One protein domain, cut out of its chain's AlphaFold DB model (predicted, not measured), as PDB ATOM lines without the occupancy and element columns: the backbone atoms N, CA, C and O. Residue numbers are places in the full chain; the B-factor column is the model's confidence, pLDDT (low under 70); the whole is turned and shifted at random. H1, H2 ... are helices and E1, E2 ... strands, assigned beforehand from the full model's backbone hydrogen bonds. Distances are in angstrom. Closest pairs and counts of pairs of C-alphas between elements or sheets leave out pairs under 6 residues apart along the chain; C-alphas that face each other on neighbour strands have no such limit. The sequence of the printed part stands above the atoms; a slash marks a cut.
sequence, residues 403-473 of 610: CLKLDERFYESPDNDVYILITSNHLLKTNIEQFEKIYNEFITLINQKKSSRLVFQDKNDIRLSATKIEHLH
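What this domain is: This is residues 403 to 473 of the 610 residues of a protein of Adineta steineri (UniProt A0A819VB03). After the looping residues 403 to 417, a small three-stranded sheet has H2 along one face and short H1 beyond one end. The printed part has 71 residues, with two named helices and three named strands: E1, H1, H2, E2, E3. Class and sheet, E2 E1 E3, are mixed; the whole is compact, radius of gyration of the C-alphas 12.3 A, spans 35 by 26 by 17 A.

How they stand to each other: E1, residues 418 to 423, is parallel to E2, residues 453 to 458, with N 421 and O 455 2.9 A apart. E3, residues 468 to 472, is antiparallel to E1, with N 420 and O 470 2.8 A apart. H2, residues 432 to 447, is over E1 and E3, height over the sheet 9.3 A. H1, residues 425 to 430, precedes it in a strand-helix-strand unit, parallel E1 and E2 joined through helices, its crossover right-handed. Both helices have every O i to N i+4 pair within hydrogen-bond range.

Where its parts are: E1 begins at C-alpha 418 (53.823, 17.306, 45.311); H2 is 22.1 A long.

The domain as a whole: The printed part has no cut; pLDDT is under 70 in 22 residues.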
ATOM      1  N   CYS A 403      44.153  20.036  52.593       82.06
ATOM      2  CA  CYS A 403      42.910  20.434  51.939       82.06
ATOM      3  C   CYS A 403      42.860  21.967  51.771       82.06
ATOM      4  O   CYS A 403      42.668  22.693  52.745       82.06
ATOM      5  N   LEU A 404      43.061  22.468  50.544       76.56
ATOM      6  CA  LEU A 404      43.104  23.912  50.254       76.56
ATOM      7  C   LEU A 404      41.711  24.531  50.157       76.56
ATOM      8  O   LEU A 404      40.814  23.948  49.550       76.56
ATOM      9  N   LYS A 405      41.545  25.767  50.642       71.69
ATOM     10  CA  LYS A 405      40.259  26.476  50.527       71.69
ATOM     11  C   LYS A 405      39.913  26.824  49.073       71.69
ATOM     12  O   LYS A 405      40.797  26.991  48.237       71.69
ATOM     13  N   LEU A 406      38.619  27.009  48.786       63.56
ATOM     14  CA  LEU A 406      38.066  27.302  47.445       63.56
ATOM     15  C   LEU A 406      38.781  28.439  46.682       63.56
ATOM     16  O   LEU A 406      38.934  28.348  45.462       63.56
ATOM     17  N   ASP A 407      39.235  29.479  47.386       61.53
ATOM     18  CA  ASP A 407      39.913  30.650  46.803       61.53
ATOM     19  C   ASP A 407      41.442  30.622  46.969       61.53
ATOM     20  O   ASP A 407      42.157  31.524  46.519       61.53
ATOM     21  N   GLU A 408      41.968  29.581  47.611       63.66
ATOM     22  CA  GLU A 408      43.385  29.444  47.889       63.66
ATOM     23  C   GLU A 408      44.104  28.896  46.655       63.66
ATOM     24  O   GLU A 408      43.863  27.792  46.153       63.66
ATOM     25  N   ARG A 409      44.988  29.727  46.106       59.66
ATOM     26  CA  ARG A 409      45.823  29.357  44.968       59.66
ATOM     27  C   ARG A 409      47.116  28.746  45.487       59.66
ATOM     28  O   ARG A 409      47.834  29.368  46.263       59.66
ATOM     29  N   PHE A 410      47.431  27.556  44.993       61.53
ATOM     30  CA  PHE A 410      48.734  26.940  45.205       61.53
ATOM     31  C   PHE A 410      49.805  27.762  44.464       61.53
ATOM     32  O   PHE A 410      49.751  27.869  43.237       61.53
ATOM     33  N   TYR A 411      50.735  28.380  45.199       53.50
ATOM     34  CA  TYR A 411      51.719  29.333  44.656       53.50
ATOM     35  C   TYR A 411      53.189  28.932  44.843       53.50
ATOM     36  O   TYR A 411      54.081  29.693  44.467       53.50
ATOM     37  N   GLU A 412      53.483  27.750  45.380       54.44
ATOM     38  CA  GLU A 412      54.864  27.385  45.707       54.44
ATOM     39  C   GLU A 412      55.562  26.629  44.568       54.44
ATOM     40  O   GLU A 412      55.019  25.684  43.998       54.44
ATOM     41  N   SER A 413      56.800  27.037  44.253       54.31
ATOM     42  CA  SER A 413      57.751  26.183  43.529       54.31
ATOM     43  C   SER A 413      58.230  25.116  44.510       54.31
ATOM     44  O   SER A 413      58.846  25.476  45.513       54.31
ATOM     45  N   PRO A 414      57.904  23.835  44.299       56.75
ATOM     46  CA  PRO A 414      57.978  22.883  45.388       56.75
ATOM     47  C   PRO A 414      59.412  22.385  45.618       56.75
ATOM     48  O   PRO A 414      60.096  21.939  44.695       56.75
ATOM     49  N   ASP A 415      59.848  22.410  46.881       56.84
ATOM     50  CA  ASP A 415      61.135  21.852  47.321       56.84
ATOM     51  C   ASP A 415      61.175  20.313  47.254       56.84
ATOM     52  O   ASP A 415      62.250  19.719  47.351       56.84
ATOM     53  N   ASN A 416      60.025  19.653  47.079       65.06
ATOM     54  CA  ASN A 416      59.865  18.200  47.007       65.06
ATOM     55  C   ASN A 416      58.724  17.800  46.037       65.06
ATOM     56  O   ASN A 416      57.976  18.658  45.594       65.06
ATOM     57  N   ASP A 417      58.552  16.512  45.719       73.12
ATOM     58  CA  ASP A 417      57.461  16.047  44.840       73.12
ATOM     59  C   ASP A 417      56.077  16.218  45.498       73.12
ATOM     60  O   ASP A 417      55.817  15.622  46.556       73.12
ATOM     61  N   VAL A 418      55.193  16.995  44.852       76.19
ATOM     62  CA  VAL A 418      53.823  17.306  45.311       76.19
ATOM     63  C   VAL A 418      52.795  16.691  44.370       76.19
ATOM     64  O   VAL A 418      52.824  16.945  43.165       76.19
ATOM     65  N   TYR A 419      51.840  15.935  44.915       80.69
ATOM     66  CA  TYR A 419      50.682  15.458  44.151       80.69
ATOM     67  C   TYR A 419      49.424  16.206  44.577       80.69
ATOM     68  O   TYR A 419      49.111  16.272  45.767       80.69
ATOM     69  N   ILE A 420      48.696  16.736  43.596       82.31
ATOM     70  CA  ILE A 420      47.492  17.538  43.799       82.31
ATOM     71  C   ILE A 420      46.302  16.821  43.163       82.31
ATOM     72  O   ILE A 420      46.258  16.655  41.943       82.31
ATOM     73  N   LEU A 421      45.318  16.420  43.969       84.44
ATOM     74  CA  LEU A 421      44.020  15.974  43.463       84.44
ATOM     75  C   LEU A 421      43.141  17.201  43.212       84.44
ATOM     76  O   LEU A 421      42.749  17.889  44.154       84.44
ATOM     77  N   ILE A 422      42.824  17.462  41.943       80.12
ATOM     78  CA  ILE A 422      41.997  18.595  41.522       80.12
ATOM     79  C   ILE A 422      40.626  18.093  41.084       80.12
ATOM     80  O   ILE A 422      40.523  17.248  40.189       80.12
ATOM     81  N   THR A 423      39.569  18.655  41.666       77.38
ATOM     82  CA  THR A 423      38.179  18.379  41.274       77.38
ATOM     83  C   THR A 423      37.329  19.653  41.238       77.38
ATOM     84  O   THR A 423      37.826  20.740  41.530       77.38
ATOM     85  N   SER A 424      36.066  19.521  40.823       74.75
ATOM     86  CA  SER A 424      35.052  20.569  40.930       74.75
ATOM     87  C   SER A 424      33.731  19.995  41.452       74.75
ATOM     88  O   SER A 424      33.367  18.851  41.158       74.75
ATOM     89  N   ASN A 425      32.956  20.810  42.176       70.25
ATOM     90  CA  ASN A 425      31.619  20.431  42.662       70.25
ATOM     91  C   ASN A 425      30.676  19.967  41.544       70.25
ATOM     92  O   ASN A 425      29.912  19.015  41.720       70.25
ATOM     93  N   HIS A 426      30.760  20.599  40.372       72.06
ATOM     94  CA  HIS A 426      29.945  20.240  39.215       72.06
ATOM     95  C   HIS A 426      30.181  18.786  38.776       72.06
ATOM     96  O   HIS A 426      29.230  18.060  38.480       72.06
ATOM     97  N   LEU A 427      31.437  18.331  38.764       70.81
ATOM     98  CA  LEU A 427      31.790  16.967  38.370       70.81
ATOM     99  C   LEU A 427      31.375  15.939  39.424       70.81
ATOM    100  O   LEU A 427      30.874  14.881  39.063       70.81
ATOM    101  N   LEU A 428      31.480  16.269  40.714       73.62
ATOM    102  CA  LEU A 428      30.977  15.405  41.791       73.62
ATOM    103  C   LEU A 428      29.459  15.197  41.710       73.62
ATOM    104  O   LEU A 428      28.959  14.113  42.009       73.62
ATOM    105  N   LYS A 429      28.724  16.227  41.276       75.06
ATOM    106  CA  LYS A 429      27.269  16.173  41.091       75.06
ATOM    107  C   LYS A 429      26.854  15.407  39.831       75.06
ATOM    108  O   LYS A 429      25.847  14.705  39.862       75.06
ATOM    109  N   THR A 430      27.602  15.538  38.733       77.19
ATOM    110  CA  THR A 430      27.210  15.015  37.408       77.19
ATOM    111  C   THR A 430      27.871  13.689  37.026       77.19
ATOM    112  O   THR A 430      27.271  12.921  36.280       77.19
ATOM    113  N   ASN A 431      29.072  13.387  37.533       76.31
ATOM    114  CA  ASN A 431      29.853  12.204  37.160       76.31
ATOM    115  C   ASN A 431      30.707  11.666  38.326       76.31
ATOM    116  O   ASN A 431      31.943  11.658  38.297       76.31
ATOM    117  N   ILE A 432      30.022  11.210  39.375       76.25
ATOM    118  CA  ILE A 432      30.655  10.715  40.602       76.25
ATOM    119  C   ILE A 432      31.541   9.481  40.365       76.25
ATOM    120  O   ILE A 432      32.583   9.355  40.995       76.25
ATOM    121  N   GLU A 433      31.195   8.605  39.417       80.12
ATOM    122  CA  GLU A 433      31.967   7.389  39.114       80.12
ATOM    123  C   GLU A 433      33.361   7.708  38.558       80.12
ATOM    124  O   GLU A 433      34.359   7.112  38.969       80.12
ATOM    125  N   GLN A 434      33.453   8.688  37.650       79.44
ATOM    126  CA  GLN A 434      34.739   9.131  37.112       79.44
ATOM    127  C   GLN A 434      35.605   9.763  38.203       79.44
ATOM    128  O   GLN A 434      36.819   9.548  38.232       79.44
ATOM    129  N   PHE A 435      34.985  10.529  39.103       80.81
ATOM    130  CA  PHE A 435      35.672  11.063  40.268       80.81
ATOM    131  C   PHE A 435      36.212   9.931  41.159       80.81
ATOM    132  O   PHE A 435      37.402   9.937  41.463       80.81
ATOM    133  N   GLU A 436      35.386   8.942  41.518       83.00
ATOM    134  CA  GLU A 436      35.773   7.820  42.388       83.00
ATOM    135  C   GLU A 436      36.964   7.044  41.828       83.00
ATOM    136  O   GLU A 436      37.872   6.671  42.569       83.00
ATOM    137  N   LYS A 437      37.010   6.827  40.511       85.69
ATOM    138  CA  LYS A 437      38.150   6.159  39.877       85.69
ATOM    139  C   LYS A 437      39.465   6.900  40.155       85.69
ATOM    140  O   LYS A 437      40.425   6.293  40.621       85.69
ATOM    141  N   ILE A 438      39.491   8.205  39.902       84.69
ATOM    142  CA  ILE A 438      40.695   9.036  40.052       84.69
ATOM    143  C   ILE A 438      41.029   9.250  41.531       84.69
ATOM    144  O   ILE A 438      42.196   9.246  41.913       84.69
ATOM    145  N   TYR A 439      40.013   9.371  42.382       86.38
ATOM    146  CA  TYR A 439      40.180   9.400  43.828       86.38
ATOM    147  C   TYR A 439      40.872   8.129  44.342       86.38
ATOM    148  O   TYR A 439      41.860   8.218  45.065       86.38
ATOM    149  N   ASN A 440      40.436   6.944  43.909       87.44
ATOM    150  CA  ASN A 440      41.060   5.678  44.301       87.44
ATOM    151  C   ASN A 440      42.502   5.538  43.777       87.44
ATOM    152  O   ASN A 440      43.367   4.997  44.476       87.44
ATOM    153  N   GLU A 441      42.790   6.057  42.581       85.62
ATOM    154  CA  GLU A 441      44.164   6.173  42.072       85.62
ATOM    155  C   GLU A 441      45.013   7.073  42.986       85.62
ATOM    156  O   GLU A 441      46.125   6.694  43.362       85.62
ATOM    157  N   PHE A 442      44.469   8.212  43.425       86.25
ATOM    158  CA  PHE A 442      45.134   9.114  44.366       86.25
ATOM    159  C   PHE A 442      45.392   8.437  45.719       86.25
ATOM    160  O   PHE A 442      46.534   8.405  46.164       86.25
ATOM    161  N   ILE A 443      44.389   7.792  46.327       86.69
ATOM    162  CA  ILE A 443      44.548   7.027  47.578       86.69
ATOM    163  C   ILE A 443      45.634   5.949  47.449       86.69
ATOM    164  O   ILE A 443      46.441   5.750  48.360       86.69
ATOM    165  N   THR A 444      45.710   5.272  46.301       85.94
ATOM    166  CA  THR A 444      46.758   4.278  46.033       85.94
ATOM    167  C   THR A 444      48.154   4.912  46.041       85.94
ATOM    168  O   THR A 444      49.086   4.319  46.593       85.94
ATOM    169  N   LEU A 445      48.315   6.124  45.495       82.62
ATOM    170  CA  LEU A 445      49.578   6.873  45.548       82.62
ATOM    171  C   LEU A 445      49.963   7.263  46.982       82.62
ATOM    172  O   LEU A 445      51.133   7.118  47.349       82.62
ATOM    173  N   ILE A 446      48.990   7.692  47.797       82.44
ATOM    174  CA  ILE A 446      49.200   8.017  49.219       82.44
ATOM    175  C   ILE A 446      49.727   6.789  49.969       82.44
ATOM    176  O   ILE A 446      50.767   6.848  50.625       82.44
ATOM    177  N   ASN A 447      49.054   5.647  49.815       82.81
ATOM    178  CA  ASN A 447      49.405   4.407  50.511       82.81
ATOM    179  C   ASN A 447      50.782   3.858  50.107       82.81
ATOM    180  O   ASN A 447      51.453   3.211  50.909       82.81
ATOM    181  N   GLN A 448      51.236   4.144  48.885       80.94
ATOM    182  CA  GLN A 448      52.571   3.772  48.413       80.94
ATOM    183  C   GLN A 448      53.688   4.688  48.951       80.94
ATOM    184  O   GLN A 448      54.851   4.458  48.622       80.94
ATOM    185  N   LYS A 449      53.363   5.712  49.764       67.25
ATOM    186  CA  LYS A 449      54.297   6.711  50.327       67.25
ATOM    187  C   LYS A 449      55.217   7.346  49.276       67.25
ATOM    188  O   LYS A 449      56.369   7.667  49.553       67.25
ATOM    189  N   LYS A 450      54.711   7.518  48.053       61.84
ATOM    190  CA  LYS A 450      55.488   8.024  46.910       61.84
ATOM    191  C   LYS A 450      55.720   9.536  46.929       61.84
ATOM    192  O   LYS A 450      56.387  10.041  46.036       61.84
ATOM    193  N   SER A 451      55.173  10.257  47.906       63.34
ATOM    194  CA  SER A 451      55.205  11.716  47.941       63.34
ATOM    195  C   SER A 451      55.583  12.261  49.308       63.34
ATOM    196  O   SER A 451      55.314  11.661  50.346       63.34
ATOM    197  N   SER A 452      56.191  13.439  49.264       66.56
ATOM    198  CA  SER A 452      56.564  14.252  50.415       66.56
ATOM    199  C   SER A 452      55.458  15.209  50.885       66.56
ATOM    200  O   SER A 452      55.475  15.608  52.046       66.56
ATOM    201  N   ARG A 453      54.512  15.580  50.004       79.81
ATOM    202  CA  ARG A 453      53.391  16.486  50.294       79.81
ATOM    203  C   ARG A 453      52.219  16.189  49.358       79.81
ATOM    204  O   ARG A 453      52.373  16.128  48.139       79.81
ATOM    205  N   LEU A 454      51.041  16.022  49.941       82.62
ATOM    206  CA  LEU A 454      49.809  15.655  49.249       82.62
ATOM    207  C   LEU A 454      48.798  16.773  49.444       82.62
ATOM    208  O   LEU A 454      48.598  17.212  50.574       82.62
ATOM    209  N   VAL A 455      48.164  17.208  48.360       81.69
ATOM    210  CA  VAL A 455      47.233  18.335  48.384       81.69
ATOM    211  C   VAL A 455      45.921  17.945  47.712       81.69
ATOM    212  O   VAL A 455      45.910  17.302  46.660       81.69
ATOM    213  N   PHE A 456      44.803  18.354  48.296       83.38
ATOM    214  CA  PHE A 456      43.485  18.300  47.684       83.38
ATOM    215  C   PHE A 456      42.998  19.719  47.397       83.38
ATOM    216  O   PHE A 456      42.979  20.573  48.282       83.38
ATOM    217  N   GLN A 457      42.606  19.973  46.147       78.69
ATOM    218  CA  GLN A 457      42.101  21.269  45.715       78.69
ATOM    219  C   GLN A 457      40.773  21.111  44.975       78.69
ATOM    220  O   GLN A 457      40.701  20.558  43.874       78.69
ATOM    221  N   ASP A 458      39.717  21.671  45.552       74.56
ATOM    222  CA  ASP A 458      38.436  21.813  44.874       74.56
ATOM    223  C   ASP A 458      38.345  23.191  44.226       74.56
ATOM    224  O   ASP A 458      38.335  24.218  44.901       74.56
ATOM    225  N   LYS A 459      38.283  23.217  42.899       71.44
ATOM    226  CA  LYS A 459      38.161  24.454  42.137       71.44
ATOM    227  C   LYS A 459      36.696  24.681  41.805       71.44
ATOM    228  O   LYS A 459      36.052  23.846  41.166       71.44
ATOM    229  N   ASN A 460      36.184  25.859  42.147       62.47
ATOM    230  CA  ASN A 460      34.843  26.291  41.753       62.47
ATOM    231  C   ASN A 460      34.791  26.751  40.280       62.47
ATOM    232  O   ASN A 460      34.257  27.812  39.961       62.47
ATOM    233  N   ASP A 461      35.407  25.988  39.373       62.59
ATOM    234  CA  ASP A 461      35.469  26.301  37.948       62.59
ATOM    235  C   ASP A 461      34.600  25.319  37.156       62.59
ATOM    236  O   ASP A 461      34.933  24.145  36.989       62.59
ATOM    237  N   ILE A 462      33.475  25.819  36.641       54.66
ATOM    238  CA  ILE A 462      32.538  25.068  35.788       54.66
ATOM    239  C   ILE A 462      33.222  24.623  34.477       54.66
ATOM    240  O   ILE A 462      32.749  23.706  33.809       54.66
ATOM    241  N   ARG A 463      34.356  25.235  34.102       54.38
ATOM    242  CA  ARG A 463      35.136  24.883  32.904       54.38
ATOM    243  C   ARG A 463      36.103  23.720  33.124       54.38
ATOM    244  O   ARG A 463      36.707  23.266  32.152       54.38
ATOM    245  N   LEU A 464      36.259  23.219  34.354       62.41
ATOM    246  CA  LEU A 464      36.986  21.973  34.591       62.41
ATOM    247  C   LEU A 464      36.250  20.818  33.924       62.41
ATOM    248  O   LEU A 464      35.165  20.421  34.339       62.41
ATOM    249  N   SER A 465      36.872  20.269  32.885       62.72
ATOM    250  CA  SER A 465      36.315  19.175  32.096       62.72
ATOM    251  C   SER A 465      36.470  17.803  32.758       62.72
ATOM    252  O   SER A 465      35.764  16.875  32.373       62.72
ATOM    253  N   ALA A 466      37.380  17.656  33.729       70.56
ATOM    254  CA  ALA A 466      37.617  16.400  34.435       70.56
ATOM    255  C   ALA A 466      38.316  16.599  35.792       70.56
ATOM    256  O   ALA A 466      39.106  17.530  35.970       70.56
ATOM    257  N   THR A 467      38.065  15.664  36.713       79.06
ATOM    258  CA  THR A 467      38.910  15.428  37.892       79.06
ATOM    259  C   THR A 467      40.266  14.911  37.411       79.06
ATOM    260  O   THR A 467      40.316  14.160  36.438       79.06
ATOM    261  N   LYS A 468      41.373  15.311  38.044       81.75
ATOM    262  CA  LYS A 468      42.722  14.853  37.669       81.75
ATOM    263  C   LYS A 468      43.702  14.919  38.836       81.75
ATOM    264  O   LYS A 468      43.494  15.678  39.778       81.75
ATOM    265  N   ILE A 469      44.786  14.155  38.726       81.56
ATOM    266  CA  ILE A 469      45.943  14.233  39.623       81.56
ATOM    267  C   ILE A 469      47.048  14.985  38.881       81.56
ATOM    268  O   ILE A 469      47.485  14.547  37.816       81.56
ATOM    269  N   GLU A 470      47.488  16.117  39.417       81.56
ATOM    270  CA  GLU A 470      48.678  16.824  38.938       81.56
ATOM    271  C   GLU A 470      49.884  16.435  39.794       81.56
ATOM    272  O   GLU A 470      49.786  16.365  41.017       81.56
ATOM    273  N   HIS A 471      51.021  16.175  39.150       79.50
ATOM    274  CA  HIS A 471      52.289  15.919  39.824       79.50
ATOM    275  C   HIS A 471      53.248  17.067  39.521       79.50
ATOM    276  O   HIS A 471      53.594  17.299  38.361       79.50
ATOM    277  N   LEU A 472      53.661  17.786  40.559       73.44
ATOM    278  CA  LEU A 472      54.673  18.829  40.472       73.44
ATOM    279  C   LEU A 472      55.989  18.262  40.994       73.44
ATOM    280  O   LEU A 472      56.123  17.970  42.183       73.44
ATOM    281  N   HIS A 473      56.940  18.088  40.080       65.31
ATOM    282  CA  HIS A 473      58.265  17.592  40.412       65.31
ATOM    283  C   HIS A 473      59.101  18.641  41.133       65.31
ATOM    284  O   HIS A 473      59.032  19.835  40.823       65.31
TER     285      HIS A 473